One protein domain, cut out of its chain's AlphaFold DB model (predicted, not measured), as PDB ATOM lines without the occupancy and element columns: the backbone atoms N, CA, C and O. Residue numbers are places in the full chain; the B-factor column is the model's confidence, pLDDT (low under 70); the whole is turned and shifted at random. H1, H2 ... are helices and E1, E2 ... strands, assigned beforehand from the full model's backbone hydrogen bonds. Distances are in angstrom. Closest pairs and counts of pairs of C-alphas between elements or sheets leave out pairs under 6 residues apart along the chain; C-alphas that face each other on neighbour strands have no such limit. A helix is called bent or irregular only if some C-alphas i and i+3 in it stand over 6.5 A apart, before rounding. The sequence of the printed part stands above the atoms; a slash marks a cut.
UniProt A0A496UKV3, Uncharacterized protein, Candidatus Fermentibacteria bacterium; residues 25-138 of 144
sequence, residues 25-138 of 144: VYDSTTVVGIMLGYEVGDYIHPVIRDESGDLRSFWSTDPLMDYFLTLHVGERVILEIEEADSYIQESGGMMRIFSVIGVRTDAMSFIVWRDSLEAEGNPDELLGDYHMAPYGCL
ATOM      1  N   VAL A  25     -25.406 -11.344  -5.436       91.06
ATOM      2  CA  VAL A  25     -24.048 -10.859  -5.716       91.06
ATOM      3  C   VAL A  25     -23.992  -9.342  -5.545       91.06
ATOM      4  O   VAL A  25     -24.816  -8.620  -6.114       91.06
ATOM      5  N   TYR A  26     -23.025  -8.860  -4.766       92.50
ATOM      6  CA  TYR A  26     -22.823  -7.435  -4.492       92.50
ATOM      7  C   TYR A  26     -21.704  -6.835  -5.330       92.50
ATOM      8  O   TYR A  26     -21.888  -5.761  -5.902       92.50
ATOM      9  N   ASP A  27     -20.557  -7.507  -5.371       94.75
ATOM     10  CA  ASP A  27     -19.359  -7.004  -6.031       94.75
ATOM     11  C   ASP A  27     -18.409  -8.150  -6.391       94.75
ATOM     12  O   ASP A  27     -18.515  -9.259  -5.857       94.75
ATOM     13  N   SER A  28     -17.450  -7.857  -7.266       95.44
ATOM     14  CA  SER A  28     -16.294  -8.713  -7.489       95.44
ATOM     15  C   SER A  28     -15.000  -7.916  -7.399       95.44
ATOM     16  O   SER A  28     -14.888  -6.771  -7.836       95.44
ATOM     17  N   THR A  29     -13.986  -8.528  -6.799       96.44
ATOM     18  CA  THR A  29     -12.682  -7.900  -6.613       96.44
ATOM     19  C   THR A  29     -11.559  -8.859  -6.949       96.44
ATOM     20  O   THR A  29     -11.732 -10.073  -7.004       96.44
ATOM     21  N   THR A  30     -10.378  -8.309  -7.199       97.06
ATOM     22  CA  THR A  30      -9.177  -9.095  -7.445       97.06
ATOM     23  C   THR A  30      -8.242  -8.971  -6.258       97.06
ATOM     24  O   THR A  30      -7.885  -7.863  -5.858       97.06
ATOM     25  N   VAL A  31      -7.797 -10.110  -5.737       97.00
ATOM     26  CA  VAL A  31      -6.795 -10.167  -4.679       97.00
ATOM     27  C   VAL A  31      -5.551 -10.857  -5.203       97.00
ATOM     28  O   VAL A  31      -5.606 -11.885  -5.870       97.00
ATOM     29  N   VAL A  32      -4.408 -10.255  -4.915       97.50
ATOM     30  CA  VAL A  32      -3.109 -10.682  -5.410       97.50
ATOM     31  C   VAL A  32      -2.245 -11.042  -4.218       97.50
ATOM     32  O   VAL A  32      -2.173 -10.274  -3.258       97.50
ATOM     33  N   GLY A  33      -1.580 -12.192  -4.274       97.00
ATOM     34  CA  GLY A  33      -0.773 -12.647  -3.153       97.00
ATOM     35  C   GLY A  33      -0.009 -13.931  -3.423       97.00
ATOM     36  O   GLY A  33       0.025 -14.429  -4.546       97.00
ATOM     37  N   ILE A  34       0.612 -14.455  -2.373       97.38
ATOM     38  CA  ILE A  34       1.234 -15.779  -2.363       97.38
ATOM     39  C   ILE A  34       0.238 -16.778  -1.788       97.38
ATOM     40  O   ILE A  34      -0.257 -16.568  -0.679       97.38
ATOM     41  N   MET A  35      -0.035 -17.859  -2.517       95.69
ATOM     42  CA  MET A  35      -0.865 -18.958  -2.025       95.69
ATOM     43  C   MET A  35      -0.125 -19.704  -0.914       95.69
ATOM     44  O   MET A  35       0.990 -20.174  -1.124       95.69
ATOM     45  N   LEU A  36      -0.716 -19.812   0.274       94.38
ATOM     46  CA  LEU A  36      -0.076 -20.442   1.434       94.38
ATOM     47  C   LEU A  36      -0.564 -21.863   1.708       94.38
ATOM     48  O   LEU A  36       0.129 -22.611   2.397       94.38
ATOM     49  N   GLY A  37      -1.731 -22.228   1.184       92.44
ATOM     50  CA  GLY A  37      -2.379 -23.508   1.450       92.44
ATOM     51  C   GLY A  37      -3.821 -23.305   1.891       92.44
ATOM     52  O   GLY A  37      -4.483 -22.372   1.439       92.44
ATOM     53  N   TYR A  38      -4.298 -24.172   2.777       90.38
ATOM     54  CA  TYR A  38      -5.704 -24.212   3.173       90.38
ATOM     55  C   TYR A  38      -5.875 -24.198   4.680       90.38
ATOM     56  O   TYR A  38      -5.206 -24.946   5.396       90.38
ATOM     57  N   GLU A  39      -6.845 -23.416   5.136       86.88
ATOM     58  CA  GLU A  39      -7.473 -23.616   6.433       86.88
ATOM     59  C   GLU A  39      -8.629 -24.611   6.271       86.88
ATOM     60  O   GLU A  39      -9.412 -24.530   5.322       86.88
ATOM     61  N   VAL A  40      -8.693 -25.584   7.179       77.31
ATOM     62  CA  VAL A  40      -9.719 -26.631   7.183       77.31
ATOM     63  C   VAL A  40     -10.475 -26.537   8.491       77.31
ATOM     64  O   VAL A  40      -9.933 -26.853   9.551       77.31
ATOM     65  N   GLY A  41     -11.723 -26.096   8.396       75.12
ATOM     66  CA  GLY A  41     -12.692 -26.129   9.484       75.12
ATOM     67  C   GLY A  41     -13.934 -26.881   9.031       75.12
ATOM     68  O   GLY A  41     -13.836 -27.982   8.491       75.12
ATOM     69  N   ASP A  42     -15.093 -26.249   9.197       73.81
ATOM     70  CA  ASP A  42     -16.351 -26.740   8.620       73.81
ATOM     71  C   ASP A  42     -16.348 -26.651   7.080       73.81
ATOM     72  O   ASP A  42     -17.062 -27.395   6.410       73.81
ATOM     73  N   TYR A  43     -15.489 -25.791   6.518       77.50
ATOM     74  CA  TYR A  43     -15.278 -25.617   5.081       77.50
ATOM     75  C   TYR A  43     -13.784 -25.498   4.753       77.50
ATOM     76  O   TYR A  43     -12.946 -25.281   5.636       77.50
ATOM     77  N   ILE A  44     -13.458 -25.645   3.466       82.56
ATOM     78  CA  ILE A  44     -12.106 -25.497   2.921       82.56
ATOM     79  C   ILE A  44     -11.907 -24.046   2.487       82.56
ATOM     80  O   ILE A  44     -12.681 -23.516   1.691       82.56
ATOM     81  N   HIS A  45     -10.874 -23.403   3.029       90.75
ATOM     82  CA  HIS A  45     -10.585 -22.002   2.755       90.75
ATOM     83  C   HIS A  45      -9.167 -21.848   2.199       90.75
ATOM     84  O   HIS A  45      -8.211 -22.017   2.964       90.75
ATOM     85  N   PRO A  46      -8.973 -21.520   0.905       92.75
ATOM     86  CA  PRO A  46      -7.668 -21.096   0.415       92.75
ATOM     87  C   PRO A  46      -7.183 -19.859   1.174       92.75
ATOM     88  O   PRO A  46      -7.899 -18.862   1.307       92.75
ATOM     89  N   VAL A  47      -5.945 -19.934   1.655       95.06
ATOM     90  CA  VAL A  47      -5.280 -18.865   2.396       95.06
ATOM     91  C   VAL A  47      -4.175 -18.271   1.543       95.06
ATOM     92  O   VAL A  47      -3.304 -18.984   1.039       95.06
ATOM     93  N   ILE A  48      -4.172 -16.947   1.426       95.94
ATOM     94  CA  ILE A  48      -3.125 -16.191   0.745       95.94
ATOM     95  C   ILE A  48      -2.499 -15.163   1.684       95.94
ATOM     96  O   ILE A  48      -3.161 -14.636   2.579       95.94
ATOM     97  N   ARG A  49      -1.231 -14.830   1.441       96.75
ATOM     98  CA  ARG A  49      -0.616 -13.596   1.942       96.75
ATOM     99  C   ARG A  49      -0.681 -12.549   0.844       96.75
ATOM    100  O   ARG A  49      -0.062 -12.747  -0.202       96.75
ATOM    101  N   ASP A  50      -1.437 -11.481   1.055       95.94
ATOM    102  CA  ASP A  50      -1.599 -10.435   0.047       95.94
ATOM    103  C   ASP A  50      -0.344  -9.546  -0.091       95.94
ATOM    104  O   ASP A  50       0.643  -9.696   0.634       95.94
ATOM    105  N   GLU A  51      -0.361  -8.611  -1.045       94.12
ATOM    106  CA  GLU A  51       0.768  -7.697  -1.293       94.12
ATOM    107  C   GLU A  51       1.068  -6.740  -0.121       94.12
ATOM    108  O   GLU A  51       2.164  -6.180  -0.066       94.12
ATOM    109  N   SER A  52       0.137  -6.566   0.823       94.56
ATOM    110  CA  SER A  52       0.367  -5.798   2.054       94.56
ATOM    111  C   SER A  52       1.029  -6.621   3.164       94.56
ATOM    112  O   SER A  52       1.549  -6.050   4.121       94.56
ATOM    113  N   GLY A  53       1.086  -7.947   3.002       93.00
ATOM    114  CA  GLY A  53       1.615  -8.887   3.986       93.00
ATOM    115  C   GLY A  53       0.542  -9.510   4.880       93.00
ATOM    116  O   GLY A  53       0.873 -10.392   5.673       93.00
ATOM    117  N   ASP A  54      -0.720  -9.109   4.722       95.56
ATOM    118  CA  ASP A  54      -1.836  -9.612   5.515       95.56
ATOM    119  C   ASP A  54      -2.285 -10.996   5.030       95.56
ATOM    120  O   ASP A  54      -2.281 -11.305   3.833       95.56
ATOM    121  N   LEU A  55      -2.694 -11.845   5.977       95.19
ATOM    122  CA  LEU A  55      -3.296 -13.141   5.679       95.19
ATOM    123  C   LEU A  55      -4.781 -12.968   5.365       95.19
ATOM    124  O   LEU A  55      -5.515 -12.339   6.128       95.19
ATOM    125  N   ARG A  56      -5.233 -13.568   4.264       94.88
ATOM    126  CA  ARG A  56      -6.645 -13.612   3.877       94.88
ATOM    127  C   ARG A  56      -7.067 -15.029   3.539       94.88
ATOM    128  O   ARG A  56      -6.332 -15.745   2.867       94.88
ATOM    129  N   SER A  57      -8.267 -15.387   3.970       93.75
ATOM    130  CA  SER A  57      -8.918 -16.664   3.690       93.75
ATOM    131  C   SER A  57     -10.215 -16.417   2.928       93.75
ATOM    132  O   SER A  57     -10.987 -15.535   3.315       93.75
ATOM    133  N   PHE A  58     -10.485 -17.210   1.900       94.44
ATOM    134  CA  PHE A  58     -11.703 -17.102   1.093       94.44
ATOM    135  C   PHE A  58     -12.432 -18.434   1.049       94.44
ATOM    136  O   PHE A  58     -11.823 -19.468   1.278       94.44
ATOM    137  N   TRP A  59     -13.726 -18.406   0.754       92.06
ATOM    138  CA  TRP A  59     -14.497 -19.619   0.513       92.06
ATOM    139  C   TRP A  59     -14.170 -20.171  -0.867       92.06
ATOM    140  O   TRP A  59     -13.982 -19.410  -1.817       92.06
ATOM    141  N   SER A  60     -14.135 -21.489  -0.997       88.69
ATOM    142  CA  SER A  60     -14.082 -22.155  -2.293       88.69
ATOM    143  C   SER A  60     -15.063 -23.315  -2.297       88.69
ATOM    144  O   SER A  60     -15.194 -24.042  -1.313       88.69
ATOM    145  N   THR A  61     -15.807 -23.443  -3.390       84.12
ATOM    146  CA  THR A  61     -16.829 -24.482  -3.563       84.12
ATOM    147  C   THR A  61     -16.570 -25.352  -4.789       84.12
ATOM    148  O   THR A  61     -17.363 -26.248  -5.064       84.12
ATOM    149  N   ASP A  62     -15.505 -25.073  -5.547       88.12
ATOM    150  CA  ASP A  62     -15.125 -25.825  -6.744       88.12
ATOM    151  C   ASP A  62     -13.893 -26.698  -6.426       88.12
ATOM    152  O   ASP A  62     -12.781 -26.174  -6.305       88.12
ATOM    153  N   PRO A  63     -14.065 -28.029  -6.318       86.12
ATOM    154  CA  PRO A  63     -12.967 -28.948  -6.028       86.12
ATOM    155  C   PRO A  63     -11.821 -28.895  -7.047       86.12
ATOM    156  O   PRO A  63     -10.663 -29.087  -6.688       86.12
ATOM    157  N   LEU A  64     -12.102 -28.627  -8.327       87.88
ATOM    158  CA  LEU A  64     -11.049 -28.535  -9.340       87.88
ATOM    159  C   LEU A  64     -10.242 -27.251  -9.174       87.88
ATOM    160  O   LEU A  64      -9.028 -27.257  -9.379       87.88
ATOM    161  N   MET A  65     -10.895 -26.156  -8.787       91.62
ATOM    162  CA  MET A  65     -10.213 -24.900  -8.479       91.62
ATOM    163  C   MET A  65      -9.328 -25.038  -7.243       91.62
ATOM    164  O   MET A  65      -8.198 -24.549  -7.234       91.62
ATOM    165  N   ASP A  66      -9.803 -25.751  -6.230       90.19
ATOM    166  CA  ASP A  66      -8.995 -26.079  -5.064       90.19
ATOM    167  C   ASP A  66      -7.811 -26.986  -5.423       90.19
ATOM    168  O   ASP A  66      -6.692 -26.797  -4.941       90.19
ATOM    169  N   TYR A  67      -7.996 -27.946  -6.330       87.81
ATOM    170  CA  TYR A  67      -6.873 -28.764  -6.779       87.81
ATOM    171  C   TYR A  67      -5.844 -27.905  -7.510       87.81
ATOM    172  O   TYR A  67      -4.651 -27.961  -7.215       87.81
ATOM    173  N   PHE A  68      -6.315 -27.046  -8.416       91.19
ATOM    174  CA  PHE A  68      -5.474 -26.102  -9.133       91.19
ATOM    175  C   PHE A  68      -4.668 -25.230  -8.169       91.19
ATOM    176  O   PHE A  68      -3.452 -25.128  -8.300       91.19
ATOM    177  N   LEU A  69      -5.310 -24.636  -7.169       92.62
ATOM    178  CA  LEU A  69      -4.648 -23.808  -6.162       92.62
ATOM    179  C   LEU A  69      -3.648 -24.600  -5.305       92.62
ATOM    180  O   LEU A  69      -2.568 -24.089  -5.006       92.62
ATOM    181  N   THR A  70      -3.949 -25.860  -4.979       89.50
ATOM    182  CA  THR A  70      -3.020 -26.763  -4.279       89.50
ATOM    183  C   THR A  70      -1.720 -26.963  -5.061       89.50
ATOM    184  O   THR A  70      -0.638 -26.980  -4.471       89.50
ATOM    185  N   LEU A  71      -1.794 -27.069  -6.391       90.12
ATOM    186  CA  LEU A  71      -0.611 -27.216  -7.247       90.12
ATOM    187  C   LEU A  71       0.277 -25.961  -7.278       90.12
ATOM    188  O   LEU A  71       1.425 -26.058  -7.700       90.12
ATOM    189  N   HIS A  72      -0.231 -24.814  -6.820       93.19
ATOM    190  CA  HIS A  72       0.456 -23.520  -6.856       93.19
ATOM    191  C   HIS A  72       0.719 -22.949  -5.450       93.19
ATOM    192  O   HIS A  72       0.908 -21.743  -5.280       93.19
ATOM    193  N   VAL A  73       0.739 -23.794  -4.414       92.81
ATOM    194  CA  VAL A  73       1.144 -23.372  -3.067       92.81
ATOM    195  C   VAL A  73       2.600 -22.885  -3.075       92.81
ATOM    196  O   VAL A  73       3.500 -23.539  -3.594       92.81
ATOM    197  N   GLY A  74       2.836 -21.726  -2.463       92.94
ATOM    198  CA  GLY A  74       4.111 -21.010  -2.460       92.94
ATOM    199  C   GLY A  74       4.310 -20.095  -3.670       92.94
ATOM    200  O   GLY A  74       5.287 -19.344  -3.707       92.94
ATOM    201  N   GLU A  75       3.390 -20.111  -4.637       95.38
ATOM    202  CA  GLU A  75       3.463 -19.286  -5.837       95.38
ATOM    203  C   GLU A  75       2.591 -18.033  -5.744       95.38
ATOM    204  O   GLU A  75       1.677 -17.920  -4.919       95.38
ATOM    205  N   ARG A  76       2.885 -17.067  -6.620       96.62
ATOM    206  CA  ARG A  76       2.066 -15.870  -6.773       96.62
ATOM    207  C   ARG A  76       0.799 -16.207  -7.548       96.62
ATOM    208  O   ARG A  76       0.858 -16.673  -8.685       96.62
ATOM    209  N   VAL A  77      -0.339 -15.894  -6.948       97.69
ATOM    210  CA  VAL A  77      -1.667 -16.106  -7.517       97.69
ATOM    211  C   VAL A  77      -2.456 -14.802  -7.543       97.69
ATOM    212  O   VAL A  77      -2.219 -13.870  -6.767       97.69
ATOM    213  N   ILE A  78      -3.403 -14.741  -8.466       98.06
ATOM    214  CA  ILE A  78      -4.385 -13.676  -8.593       98.06
ATOM    215  C   ILE A  78      -5.756 -14.337  -8.496       98.06
ATOM    216  O   ILE A  78      -6.139 -15.094  -9.391       98.06
ATOM    217  N   LEU A  79      -6.459 -14.062  -7.405       97.81
ATOM    218  CA  LEU A  79      -7.793 -14.572  -7.124       97.81
ATOM    219  C   LEU A  79      -8.836 -13.539  -7.538       97.81
ATOM    220  O   LEU A  79      -8.692 -12.354  -7.236       97.81
ATOM    221  N   GLU A  80      -9.892 -13.991  -8.196       97.62
ATOM    222  CA  GLU A  80     -11.129 -13.238  -8.365       97.62
ATOM    223  C   GLU A  80     -12.099 -13.671  -7.269       97.62
ATOM    224  O   GLU A  80     -12.386 -14.861  -7.120       97.62
ATOM    225  N   ILE A  81     -12.546 -12.702  -6.478       97.44
ATOM    226  CA  ILE A  81     -13.373 -12.901  -5.296       97.44
ATOM    227  C   ILE A  81     -14.739 -12.278  -5.547       97.44
ATOM    228  O   ILE A  81     -14.818 -11.096  -5.875       97.44
ATOM    229  N   GLU A  82     -15.793 -13.053  -5.348       96.44
ATOM    230  CA  GLU A  82     -17.175 -12.585  -5.348       96.44
ATOM    231  C   GLU A  82     -17.643 -12.350  -3.911       96.44
ATOM    232  O   GLU A  82     -17.497 -13.223  -3.053       96.44
ATOM    233  N   GLU A  83     -18.209 -11.174  -3.644       95.88
ATOM    234  CA  GLU A  83     -18.954 -10.896  -2.417       95.88
ATOM    235  C   GLU A  83     -20.435 -11.176  -2.677       95.88
ATOM    236  O   GLU A  83     -21.087 -10.449  -3.435       95.88
ATOM    237  N   ALA A  84     -20.981 -12.207  -2.037       93.94
ATOM    238  CA  ALA A  84     -22.377 -12.587  -2.203       93.94
ATOM    239  C   ALA A  84     -23.021 -12.998  -0.879       93.94
ATOM    240  O   ALA A  84     -22.372 -13.569  -0.002       93.94
ATOM    241  N   ASP A  85     -24.319 -12.738  -0.743       93.19
ATOM    242  CA  ASP A  85     -25.118 -13.398   0.283       93.19
ATOM    243  C   ASP A  85     -25.512 -14.785  -0.246       93.19
ATOM    244  O   ASP A  85     -26.213 -14.895  -1.257       93.19
ATOM    245  N   SER A  86     -25.084 -15.833   0.457       88.00
ATOM    246  CA  SER A  86     -25.363 -17.235   0.143       88.00
ATOM    247  C   SER A  86     -26.075 -17.929   1.293       88.00
ATOM    248  O   SER A  86     -25.836 -17.639   2.465       88.00
ATOM    249  N   TYR A  87     -26.968 -18.860   0.960       86.50
ATOM    250  CA  TYR A  87     -27.656 -19.655   1.968       86.50
ATOM    251  C   TYR A  87     -26.710 -20.711   2.549       86.50
ATOM    252  O   TYR A  87     -26.246 -21.590   1.826       86.50
ATOM    253  N   ILE A  88     -26.464 -20.646   3.858       83.44
ATOM    254  CA  ILE A  88     -25.653 -21.622   4.592       83.44
ATOM    255  C   ILE A  88     -26.595 -22.466   5.451       83.44
ATOM    256  O   ILE A  88     -27.201 -21.967   6.406       83.44
ATOM    257  N   GLN A  89     -26.742 -23.747   5.103       81.81
ATOM    258  CA  GLN A  89     -27.730 -24.645   5.710       81.81
ATOM    259  C   GLN A  89     -27.519 -24.801   7.221       81.81
ATOM    260  O   GLN A  89     -28.480 -24.797   7.988       81.81
ATOM    261  N   GLU A  90     -26.265 -24.876   7.645       79.75
ATOM    262  CA  GLU A  90     -25.805 -25.015   9.023       79.75
ATOM    263  C   GLU A  90     -26.176 -23.794   9.871       79.75
ATOM    264  O   GLU A  90     -26.465 -23.918  11.060       79.75
ATOM    265  N   SER A  91     -26.218 -22.616   9.243       82.50
ATOM    266  CA  SER A  91     -26.631 -21.359   9.873       82.50
ATOM    267  C   SER A  91     -28.141 -21.108   9.771       82.50
ATOM    268  O   SER A  91     -28.656 -20.201  10.422       82.50
ATOM    269  N   GLY A  92     -28.861 -21.891   8.956       84.81
ATOM    270  CA  GLY A  92     -30.296 -21.736   8.711       84.81
ATOM    271  C   GLY A  92     -30.677 -20.400   8.063       84.81
ATOM    272  O   GLY A  92     -31.793 -19.922   8.272       84.81
ATOM    273  N   GLY A  93     -29.760 -19.761   7.327       87.69
ATOM    274  CA  GLY A  93     -29.973 -18.415   6.799       87.69
ATOM    275  C   GLY A  93     -28.939 -17.953   5.777       87.69
ATOM    276  O   GLY A  93     -27.974 -18.652   5.474       87.69
ATOM    277  N   MET A  94     -29.171 -16.750   5.248       88.75
ATOM    278  CA  MET A  94     -28.254 -16.076   4.328       88.75
ATOM    279  C   MET A  94     -27.063 -15.507   5.097       88.75
ATOM    280  O   MET A  94     -27.241 -14.800   6.092       88.75
ATOM    281  N   MET A  95     -25.859 -15.784   4.615       90.88
ATOM    282  CA  MET A  95     -24.616 -15.227   5.122       90.88
ATOM    283  C   MET A  95     -23.855 -14.578   3.980       90.88
ATOM    284  O   MET A  95     -23.778 -15.127   2.883       90.88
ATOM    285  N   ARG A  96     -23.254 -13.427   4.262       92.31
ATOM    286  CA  ARG A  96     -22.308 -12.820   3.341       92.31
ATOM    287  C   ARG A  96     -21.005 -13.600   3.333       92.31
ATOM    288  O   ARG A  96     -20.343 -13.687   4.367       92.31
ATOM    289  N   ILE A  97     -20.634 -14.114   2.172       92.50
ATOM    290  CA  ILE A  97     -19.393 -14.845   1.957       92.50
ATOM    291  C   ILE A  97     -18.563 -14.183   0.862       92.50
ATOM    292  O   ILE A  97     -19.077 -13.469  -0.001       92.50
ATOM    293  N   PHE A  98     -17.259 -14.421   0.939       95.38
ATOM    294  CA  PHE A  98     -16.280 -13.991  -0.048       95.38
ATOM    295  C   PHE A  98     -15.706 -15.242  -0.692       95.38
ATOM    296  O   PHE A  98     -14.889 -15.929  -0.072       95.38
ATOM    297  N   SER A  99     -16.170 -15.548  -1.895       94.56
ATOM    298  CA  SER A  99     -15.871 -16.802  -2.577       94.56
ATOM    299  C   SER A  99     -14.879 -16.579  -3.699       94.56
ATOM    300  O   SER A  99     -15.003 -15.626  -4.462       94.56
ATOM    301  N   VAL A 100     -13.908 -17.474  -3.832       95.88
ATOM    302  CA  VAL A 100     -13.065 -17.526  -5.021       95.88
ATOM    303  C   VAL A 100     -13.941 -18.001  -6.180       95.88
ATOM    304  O   VAL A 100     -14.555 -19.060  -6.097       95.88
ATOM    305  N   ILE A 101     -14.012 -17.209  -7.245       95.06
ATOM    306  CA  ILE A 101     -14.740 -17.545  -8.484       95.06
ATOM    307  C   ILE A 101     -13.806 -17.688  -9.688       95.06
ATOM    308  O   ILE A 101     -14.211 -18.145 -10.755       95.06
ATOM    309  N   GLY A 102     -12.538 -17.309  -9.523       96.19
ATOM    310  CA  GLY A 102     -11.530 -17.406 -10.562       96.19
ATOM    311  C   GLY A 102     -10.121 -17.342  -9.994       96.19
ATOM    312  O   GLY A 102      -9.860 -16.695  -8.980       96.19
ATOM    313  N   VAL A 103      -9.190 -18.011 -10.671       97.19
ATOM    314  CA  VAL A 103      -7.775 -18.045 -10.288       97.19
ATOM    315  C   VAL A 103      -6.903 -17.930 -11.526       97.19
ATOM    316  O   VAL A 103      -7.157 -18.561 -12.557       97.19
ATOM    317  N   ARG A 104      -5.830 -17.149 -11.416       97.56
ATOM    318  CA  ARG A 104      -4.740 -17.130 -12.388       97.56
ATOM    319  C   ARG A 104      -3.383 -17.097 -11.693       97.56
ATOM    320  O   ARG A 104      -3.222 -16.423 -10.679       97.56
ATOM    321  N   THR A 105      -2.406 -17.767 -12.280       95.81
ATOM    322  CA  THR A 105      -0.983 -17.618 -11.963       95.81
ATOM    323  C   THR A 105      -0.287 -16.862 -13.090       95.81
ATOM    324  O   THR A 105      -0.901 -16.538 -14.111       95.81
ATOM    325  N   ASP A 106       1.003 -16.574 -12.939       91.31
ATOM    326  CA  ASP A 106       1.773 -15.936 -14.013       91.31
ATOM    327  C   ASP A 106       1.883 -16.831 -15.268       91.31
ATOM    328  O   ASP A 106       2.116 -16.329 -16.367       91.31
ATOM    329  N   ALA A 107       1.684 -18.147 -15.118       90.81
ATOM    330  CA  ALA A 107       1.783 -19.119 -16.202       90.81
ATOM    331  C   ALA A 107       0.430 -19.467 -16.847       90.81
ATOM    332  O   ALA A 107       0.378 -19.694 -18.057       90.81
ATOM    333  N   MET A 108      -0.656 -19.551 -16.068       94.69
ATOM    334  CA  MET A 108      -1.921 -20.127 -16.538       94.69
ATOM    335  C   MET A 108      -3.124 -19.673 -15.702       94.69
ATOM    336  O   MET A 108      -3.005 -19.386 -14.515       94.69
ATOM    337  N   SER A 109      -4.308 -19.627 -16.317       96.50
ATOM    338  CA  SER A 109      -5.574 -19.453 -15.589       96.50
ATOM    339  C   SER A 109      -6.240 -20.794 -15.313       96.50
ATOM    340  O   SER A 109      -6.075 -21.729 -16.097       96.50
ATOM    341  N   PHE A 110      -7.034 -20.864 -14.246       94.94
ATOM    342  CA  PHE A 110      -7.821 -22.048 -13.908       94.94
ATOM    343  C   PHE A 110      -8.693 -22.516 -15.079       94.94
ATOM    344  O   PHE A 110      -8.706 -23.700 -15.380       94.94
ATOM    345  N   ILE A 111      -9.349 -21.591 -15.791       94.25
ATOM    346  CA  ILE A 111     -10.195 -21.923 -16.948       94.25
ATOM    347  C   ILE A 111      -9.368 -22.620 -18.033       94.25
ATOM    348  O   ILE A 111      -9.716 -23.709 -18.462       94.25
ATOM    349  N   VAL A 112      -8.231 -22.035 -18.424       94.00
ATOM    350  CA  VAL A 112      -7.359 -22.624 -19.456       94.00
ATOM    351  C   VAL A 112      -6.827 -23.991 -19.025       94.00
ATOM    352  O   VAL A 112      -6.753 -24.908 -19.840       94.00
ATOM    353  N   TRP A 113      -6.464 -24.136 -17.752       93.00
ATOM    354  CA  TRP A 113      -6.019 -25.410 -17.204       93.00
ATOM    355  C   TRP A 113      -7.134 -26.460 -17.228       93.00
ATOM    356  O   TRP A 113      -6.933 -27.545 -17.765       93.00
ATOM    357  N   ARG A 114      -8.324 -26.131 -16.721       90.06
ATOM    358  CA  ARG A 114      -9.483 -27.027 -16.696       90.06
ATOM    359  C   ARG A 114      -9.872 -27.475 -18.104       90.06
ATOM    360  O   ARG A 114     -10.021 -28.670 -18.337       90.06
ATOM    361  N   ASP A 115      -9.948 -26.540 -19.047       90.44
ATOM    362  CA  ASP A 115     -10.278 -26.832 -20.444       90.44
ATOM    363  C   ASP A 115      -9.233 -27.775 -21.086       90.44
ATOM    364  O   ASP A 115      -9.569 -28.591 -21.945       90.44
ATOM    365  N   SER A 116      -7.963 -27.711 -20.655       88.69
ATOM    366  CA  SER A 116      -6.928 -28.653 -21.108       88.69
ATOM    367  C   SER A 116      -7.135 -30.074 -20.572       88.69
ATOM    368  O   SER A 116      -6.885 -31.033 -21.295       88.69
ATOM    369  N   LEU A 117      -7.659 -30.219 -19.351       85.56
ATOM    370  CA  LEU A 117      -7.962 -31.526 -18.766       85.56
ATOM    371  C   LEU A 117      -9.156 -32.188 -19.449       85.56
ATOM    372  O   LEU A 117      -9.099 -33.376 -19.750       85.56
ATOM    373  N   GLU A 118     -10.204 -31.420 -19.749       81.94
ATOM    374  CA  GLU A 118     -11.372 -31.911 -20.492       81.94
ATOM    375  C   GLU A 118     -11.000 -32.428 -21.890       81.94
ATOM    376  O   GLU A 118     -11.618 -33.358 -22.409       81.94
ATOM    377  N   ALA A 119      -9.966 -31.847 -22.505       78.38
ATOM    378  CA  ALA A 119      -9.452 -32.304 -23.792       78.38
ATOM    379  C   ALA A 119      -8.685 -33.639 -23.700       78.38
ATOM    380  O   ALA A 119      -8.604 -34.361 -24.697       78.38
ATOM    381  N   GLU A 120      -8.128 -33.967 -22.530       76.69
ATOM    382  CA  GLU A 120      -7.344 -35.184 -22.288       76.69
ATOM    383  C   GLU A 120      -8.153 -36.317 -21.627       76.69
ATOM    384  O   GLU A 120      -7.777 -37.484 -21.758       76.69
ATOM    385  N   GLY A 121      -9.278 -36.018 -20.971       76.75
ATOM    386  CA  GLY A 121     -10.106 -37.011 -20.282       76.75
ATOM    387  C   GLY A 121     -11.208 -36.403 -19.413       76.75
ATOM    388  O   GLY A 121     -11.627 -35.270 -19.627       76.75
ATOM    389  N   ASN A 122     -11.711 -37.172 -18.439       71.94
ATOM    390  CA  ASN A 122     -12.679 -36.666 -17.464       71.94
ATOM    391  C   ASN A 122     -11.933 -35.992 -16.293       71.94
ATOM    392  O   ASN A 122     -11.226 -36.695 -15.568       71.94
ATOM    393  N   PRO A 123     -12.100 -34.675 -16.062       68.12
ATOM    394  CA  PRO A 123     -11.464 -33.970 -14.948       68.12
ATOM    395  C   PRO A 123     -11.753 -34.595 -13.577       68.12
ATOM    396  O   PRO A 123     -10.902 -34.546 -12.692       68.12
ATOM    397  N   ASP A 124     -12.907 -35.247 -13.411       67.56
ATOM    398  CA  ASP A 124     -13.279 -35.919 -12.162       67.56
ATOM    399  C   ASP A 124     -12.369 -37.114 -11.828       67.56
ATOM    400  O   ASP A 124     -12.222 -37.477 -10.663       67.56
ATOM    401  N   GLU A 125     -11.713 -37.724 -12.822       68.44
ATOM    402  CA  GLU A 125     -10.747 -38.806 -12.581       68.44
ATOM    403  C   GLU A 125      -9.467 -38.286 -11.908       68.44
ATOM    404  O   GLU A 125      -8.843 -39.014 -11.136       68.44
ATOM    405  N   LEU A 126      -9.115 -37.011 -12.115       63.69
ATOM    406  CA  LEU A 126      -7.999 -36.356 -11.419       63.69
ATOM    407  C   LEU A 126      -8.334 -36.079  -9.952       63.69
ATOM    408  O   LEU A 126      -7.437 -36.049  -9.108       63.69
ATOM    409  N   LEU A 127      -9.624 -35.945  -9.622       65.31
ATOM    410  CA  LEU A 127     -10.077 -35.787  -8.242       65.31
ATOM    411  C   LEU A 127      -9.927 -37.075  -7.410       65.31
ATOM    412  O   LEU A 127     -10.013 -37.021  -6.184       65.31
ATOM    413  N   GLY A 128      -9.624 -38.223  -8.029       60.69
ATOM    414  CA  GLY A 128      -9.287 -39.456  -7.306       60.69
ATOM    415  C   GLY A 128      -8.115 -39.281  -6.327       60.69
ATOM    416  O   GLY A 128      -8.144 -39.852  -5.236       60.69
ATOM    417  N   ASP A 129      -7.150 -38.420  -6.676       54.72
ATOM    418  CA  ASP A 129      -6.009 -38.035  -5.830       54.72
ATOM    419  C   ASP A 129      -6.265 -36.747  -5.018       54.72
ATOM    420  O   ASP A 129      -5.521 -36.437  -4.088       54.72
ATOM    421  N   TYR A 130      -7.332 -35.995  -5.309       52.84
ATOM    422  CA  TYR A 130      -7.663 -34.728  -4.639       52.84
ATOM    423  C   TYR A 130      -7.961 -34.904  -3.145       52.84
ATOM    424  O   TYR A 130      -7.644 -34.030  -2.342       52.84
ATOM    425  N   HIS A 131      -8.466 -36.069  -2.730       52.12
ATOM    426  CA  HIS A 131      -8.604 -36.415  -1.310       52.12
ATOM    427  C   HIS A 131      -7.259 -36.619  -0.580       52.12
ATOM    428  O   HIS A 131      -7.253 -36.755   0.642       52.12
ATOM    429  N   MET A 132      -6.130 -36.635  -1.302       51.28
ATOM    430  CA  MET A 132      -4.770 -36.752  -0.760       51.28
ATOM    431  C   MET A 132      -4.010 -35.416  -0.747       51.28
ATOM    432  O   MET A 132      -2.870 -35.376  -0.277       51.28
ATOM    433  N   ALA A 133      -4.607 -34.326  -1.247       54.44
ATOM    434  CA  ALA A 133      -4.020 -32.996  -1.120       54.44
ATOM    435  C   ALA A 133      -3.843 -32.639   0.372       54.44
ATOM    436  O   ALA A 133      -4.696 -32.986   1.195       54.44
ATOM    437  N   PRO A 134      -2.734 -31.983   0.759       53.28
ATOM    438  CA  PRO A 134      -2.447 -31.670   2.153       53.28
ATOM    439  C   PRO A 134      -3.311 -30.496   2.635       53.28
ATOM    440  O   PRO A 134      -2.822 -29.386   2.852       53.28
ATOM    441  N   TYR A 135      -4.610 -30.732   2.814       58.38
ATOM    442  CA  TYR A 135      -5.490 -29.781   3.480       58.38
ATOM    443  C   TYR A 135      -5.065 -29.627   4.947       58.38
ATOM    444  O   TYR A 135      -4.693 -30.599   5.607       58.38
ATOM    445  N   GLY A 136      -5.094 -28.397   5.460       57.00
ATOM    446  CA  GLY A 136      -4.664 -28.082   6.826       57.00
ATOM    447  C   GLY A 136      -3.155 -27.868   6.970       57.00
ATOM    448  O   GLY A 136      -2.646 -27.811   8.088       57.00
ATOM    449  N   CYS A 137      -2.433 -27.745   5.855       58.84
ATOM    450  CA  CYS A 137      -1.047 -27.303   5.829       58.84
ATOM    451  C   CYS A 137      -0.999 -25.845   5.354       58.84
ATOM    452  O   CYS A 137      -1.289 -25.556   4.193       58.84
ATOM    453  N   LEU A 138      -0.637 -24.927   6.253       64.31
ATOM    454  CA  LEU A 138      -0.212 -23.581   5.882       64.31
ATOM    455  C   LEU A 138       1.309 -23.583   5.824       64.31
ATOM    456  O   LEU A 138       1.966 -23.893   6.820       64.31
TER     457      LEU A 138
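This is residues 25 to 138 of the 144 residues of an uncharacterized protein of Candidatus Fermentibacteria bacterium (UniProt A0A496UKV3). One antiparallel sheet of five strands is folded back on itself at the long, sharply bent strand E1, so that E3 and E2 face E4 and E5, with the short helix H1 packed at the open side between the two leaves. The end of the E4 and E5 hairpin around Gly 92 lies at one extreme of the model, and helix H2, which only grazes the sheet, reaches the other, with tiny H3 and an unnamed tail after it. The printed part has 114 residues, with the named elements in the order E1 E2 E3 H1 E4 E5 H2 H3; the sheet's order is E3 E2 E1 E4 E5. It is of the mixed class, helices and strands, and compact, with a radius of gyration of the C-alphas of 14.2 A and spans of 40 by 34 by 27 A.

The strongly twisted sheet is a folded sheet, one sheet bent into two leaves that face each other: E3, residues 55 to 57, and E2, residues 44 to 50, face E4, residues 76 to 88, and E5, residues 93 to 105, with 13 pairs of C-alphas within 11 A. E1, residues 25 to 40, is the hinge and bends by 117 degrees at residue 36; E4 bends by 82 degrees at residue 85. E1 E2 E3 form a meander, each strand the antiparallel neighbour of the one before. Within hydrogen-bond range are N 31 and O 79 of E1 and E4, 2.8 A; N 36 and O 47 of E1 and E2, 2.8 A; N 48 and O 56 of E2 and E3, 2.9 A; and N 86 and O 95 of the hairpin E4 and E5, 2.8 A. H1, residues 63 to 70, is on the sheet at a height of 7.9 A, only just over none of its strands, with two C-alphas falling on E2 and two on E5. The closest C-alphas of H1 and E1 are those of Thr 70 and Gly 37, 6.6 A apart. H2, residues 110 to 120, only grazes the sheet with residues 110 to 113; its closest C-alpha pair with E5 is Phe 110 and Val 103, 5.4 A. H1 and H2 only just touch, with 3 pairs of C-alphas within 8 A, the closest being Met 65 and Phe 110, 6.6 A. H3, residues 123 to 126, is not on the sheet and is close to H2 but not clearly touching, with the C-alphas of Leu 117 and Pro 123 closest at 5.7 A. In H1 and H2 every O i to N i+4 pair is within hydrogen-bond range; H3 is too short for such a pair.

E1 begins at C-alpha 25, (-24.048, -10.859, -5.716), and measures 24.9 A; E2 measures 18.6 A and E3 6.9 A. E4 measures 30.5 A, and E5 34.5 A, ending at C-alpha 105, (-0.983, -17.618, -11.963). H1 measures 10.3 A, H2 15.6 A and H3 5.5 A, with C-alpha 126 at (-7.999, -36.356, -11.419).

The two C-alphas farthest apart, those of Gly 92 and Glu 120, are 40.8 A apart. The printed part has no cut, and the links between its named elements are tight. Residues 127 to 138 hold no named element, their C-alphas 12 to 18 A from the mean of all C-alphas. The mean pLDDT of the printed part is 86.6, and residues 123 to 138 are under 70.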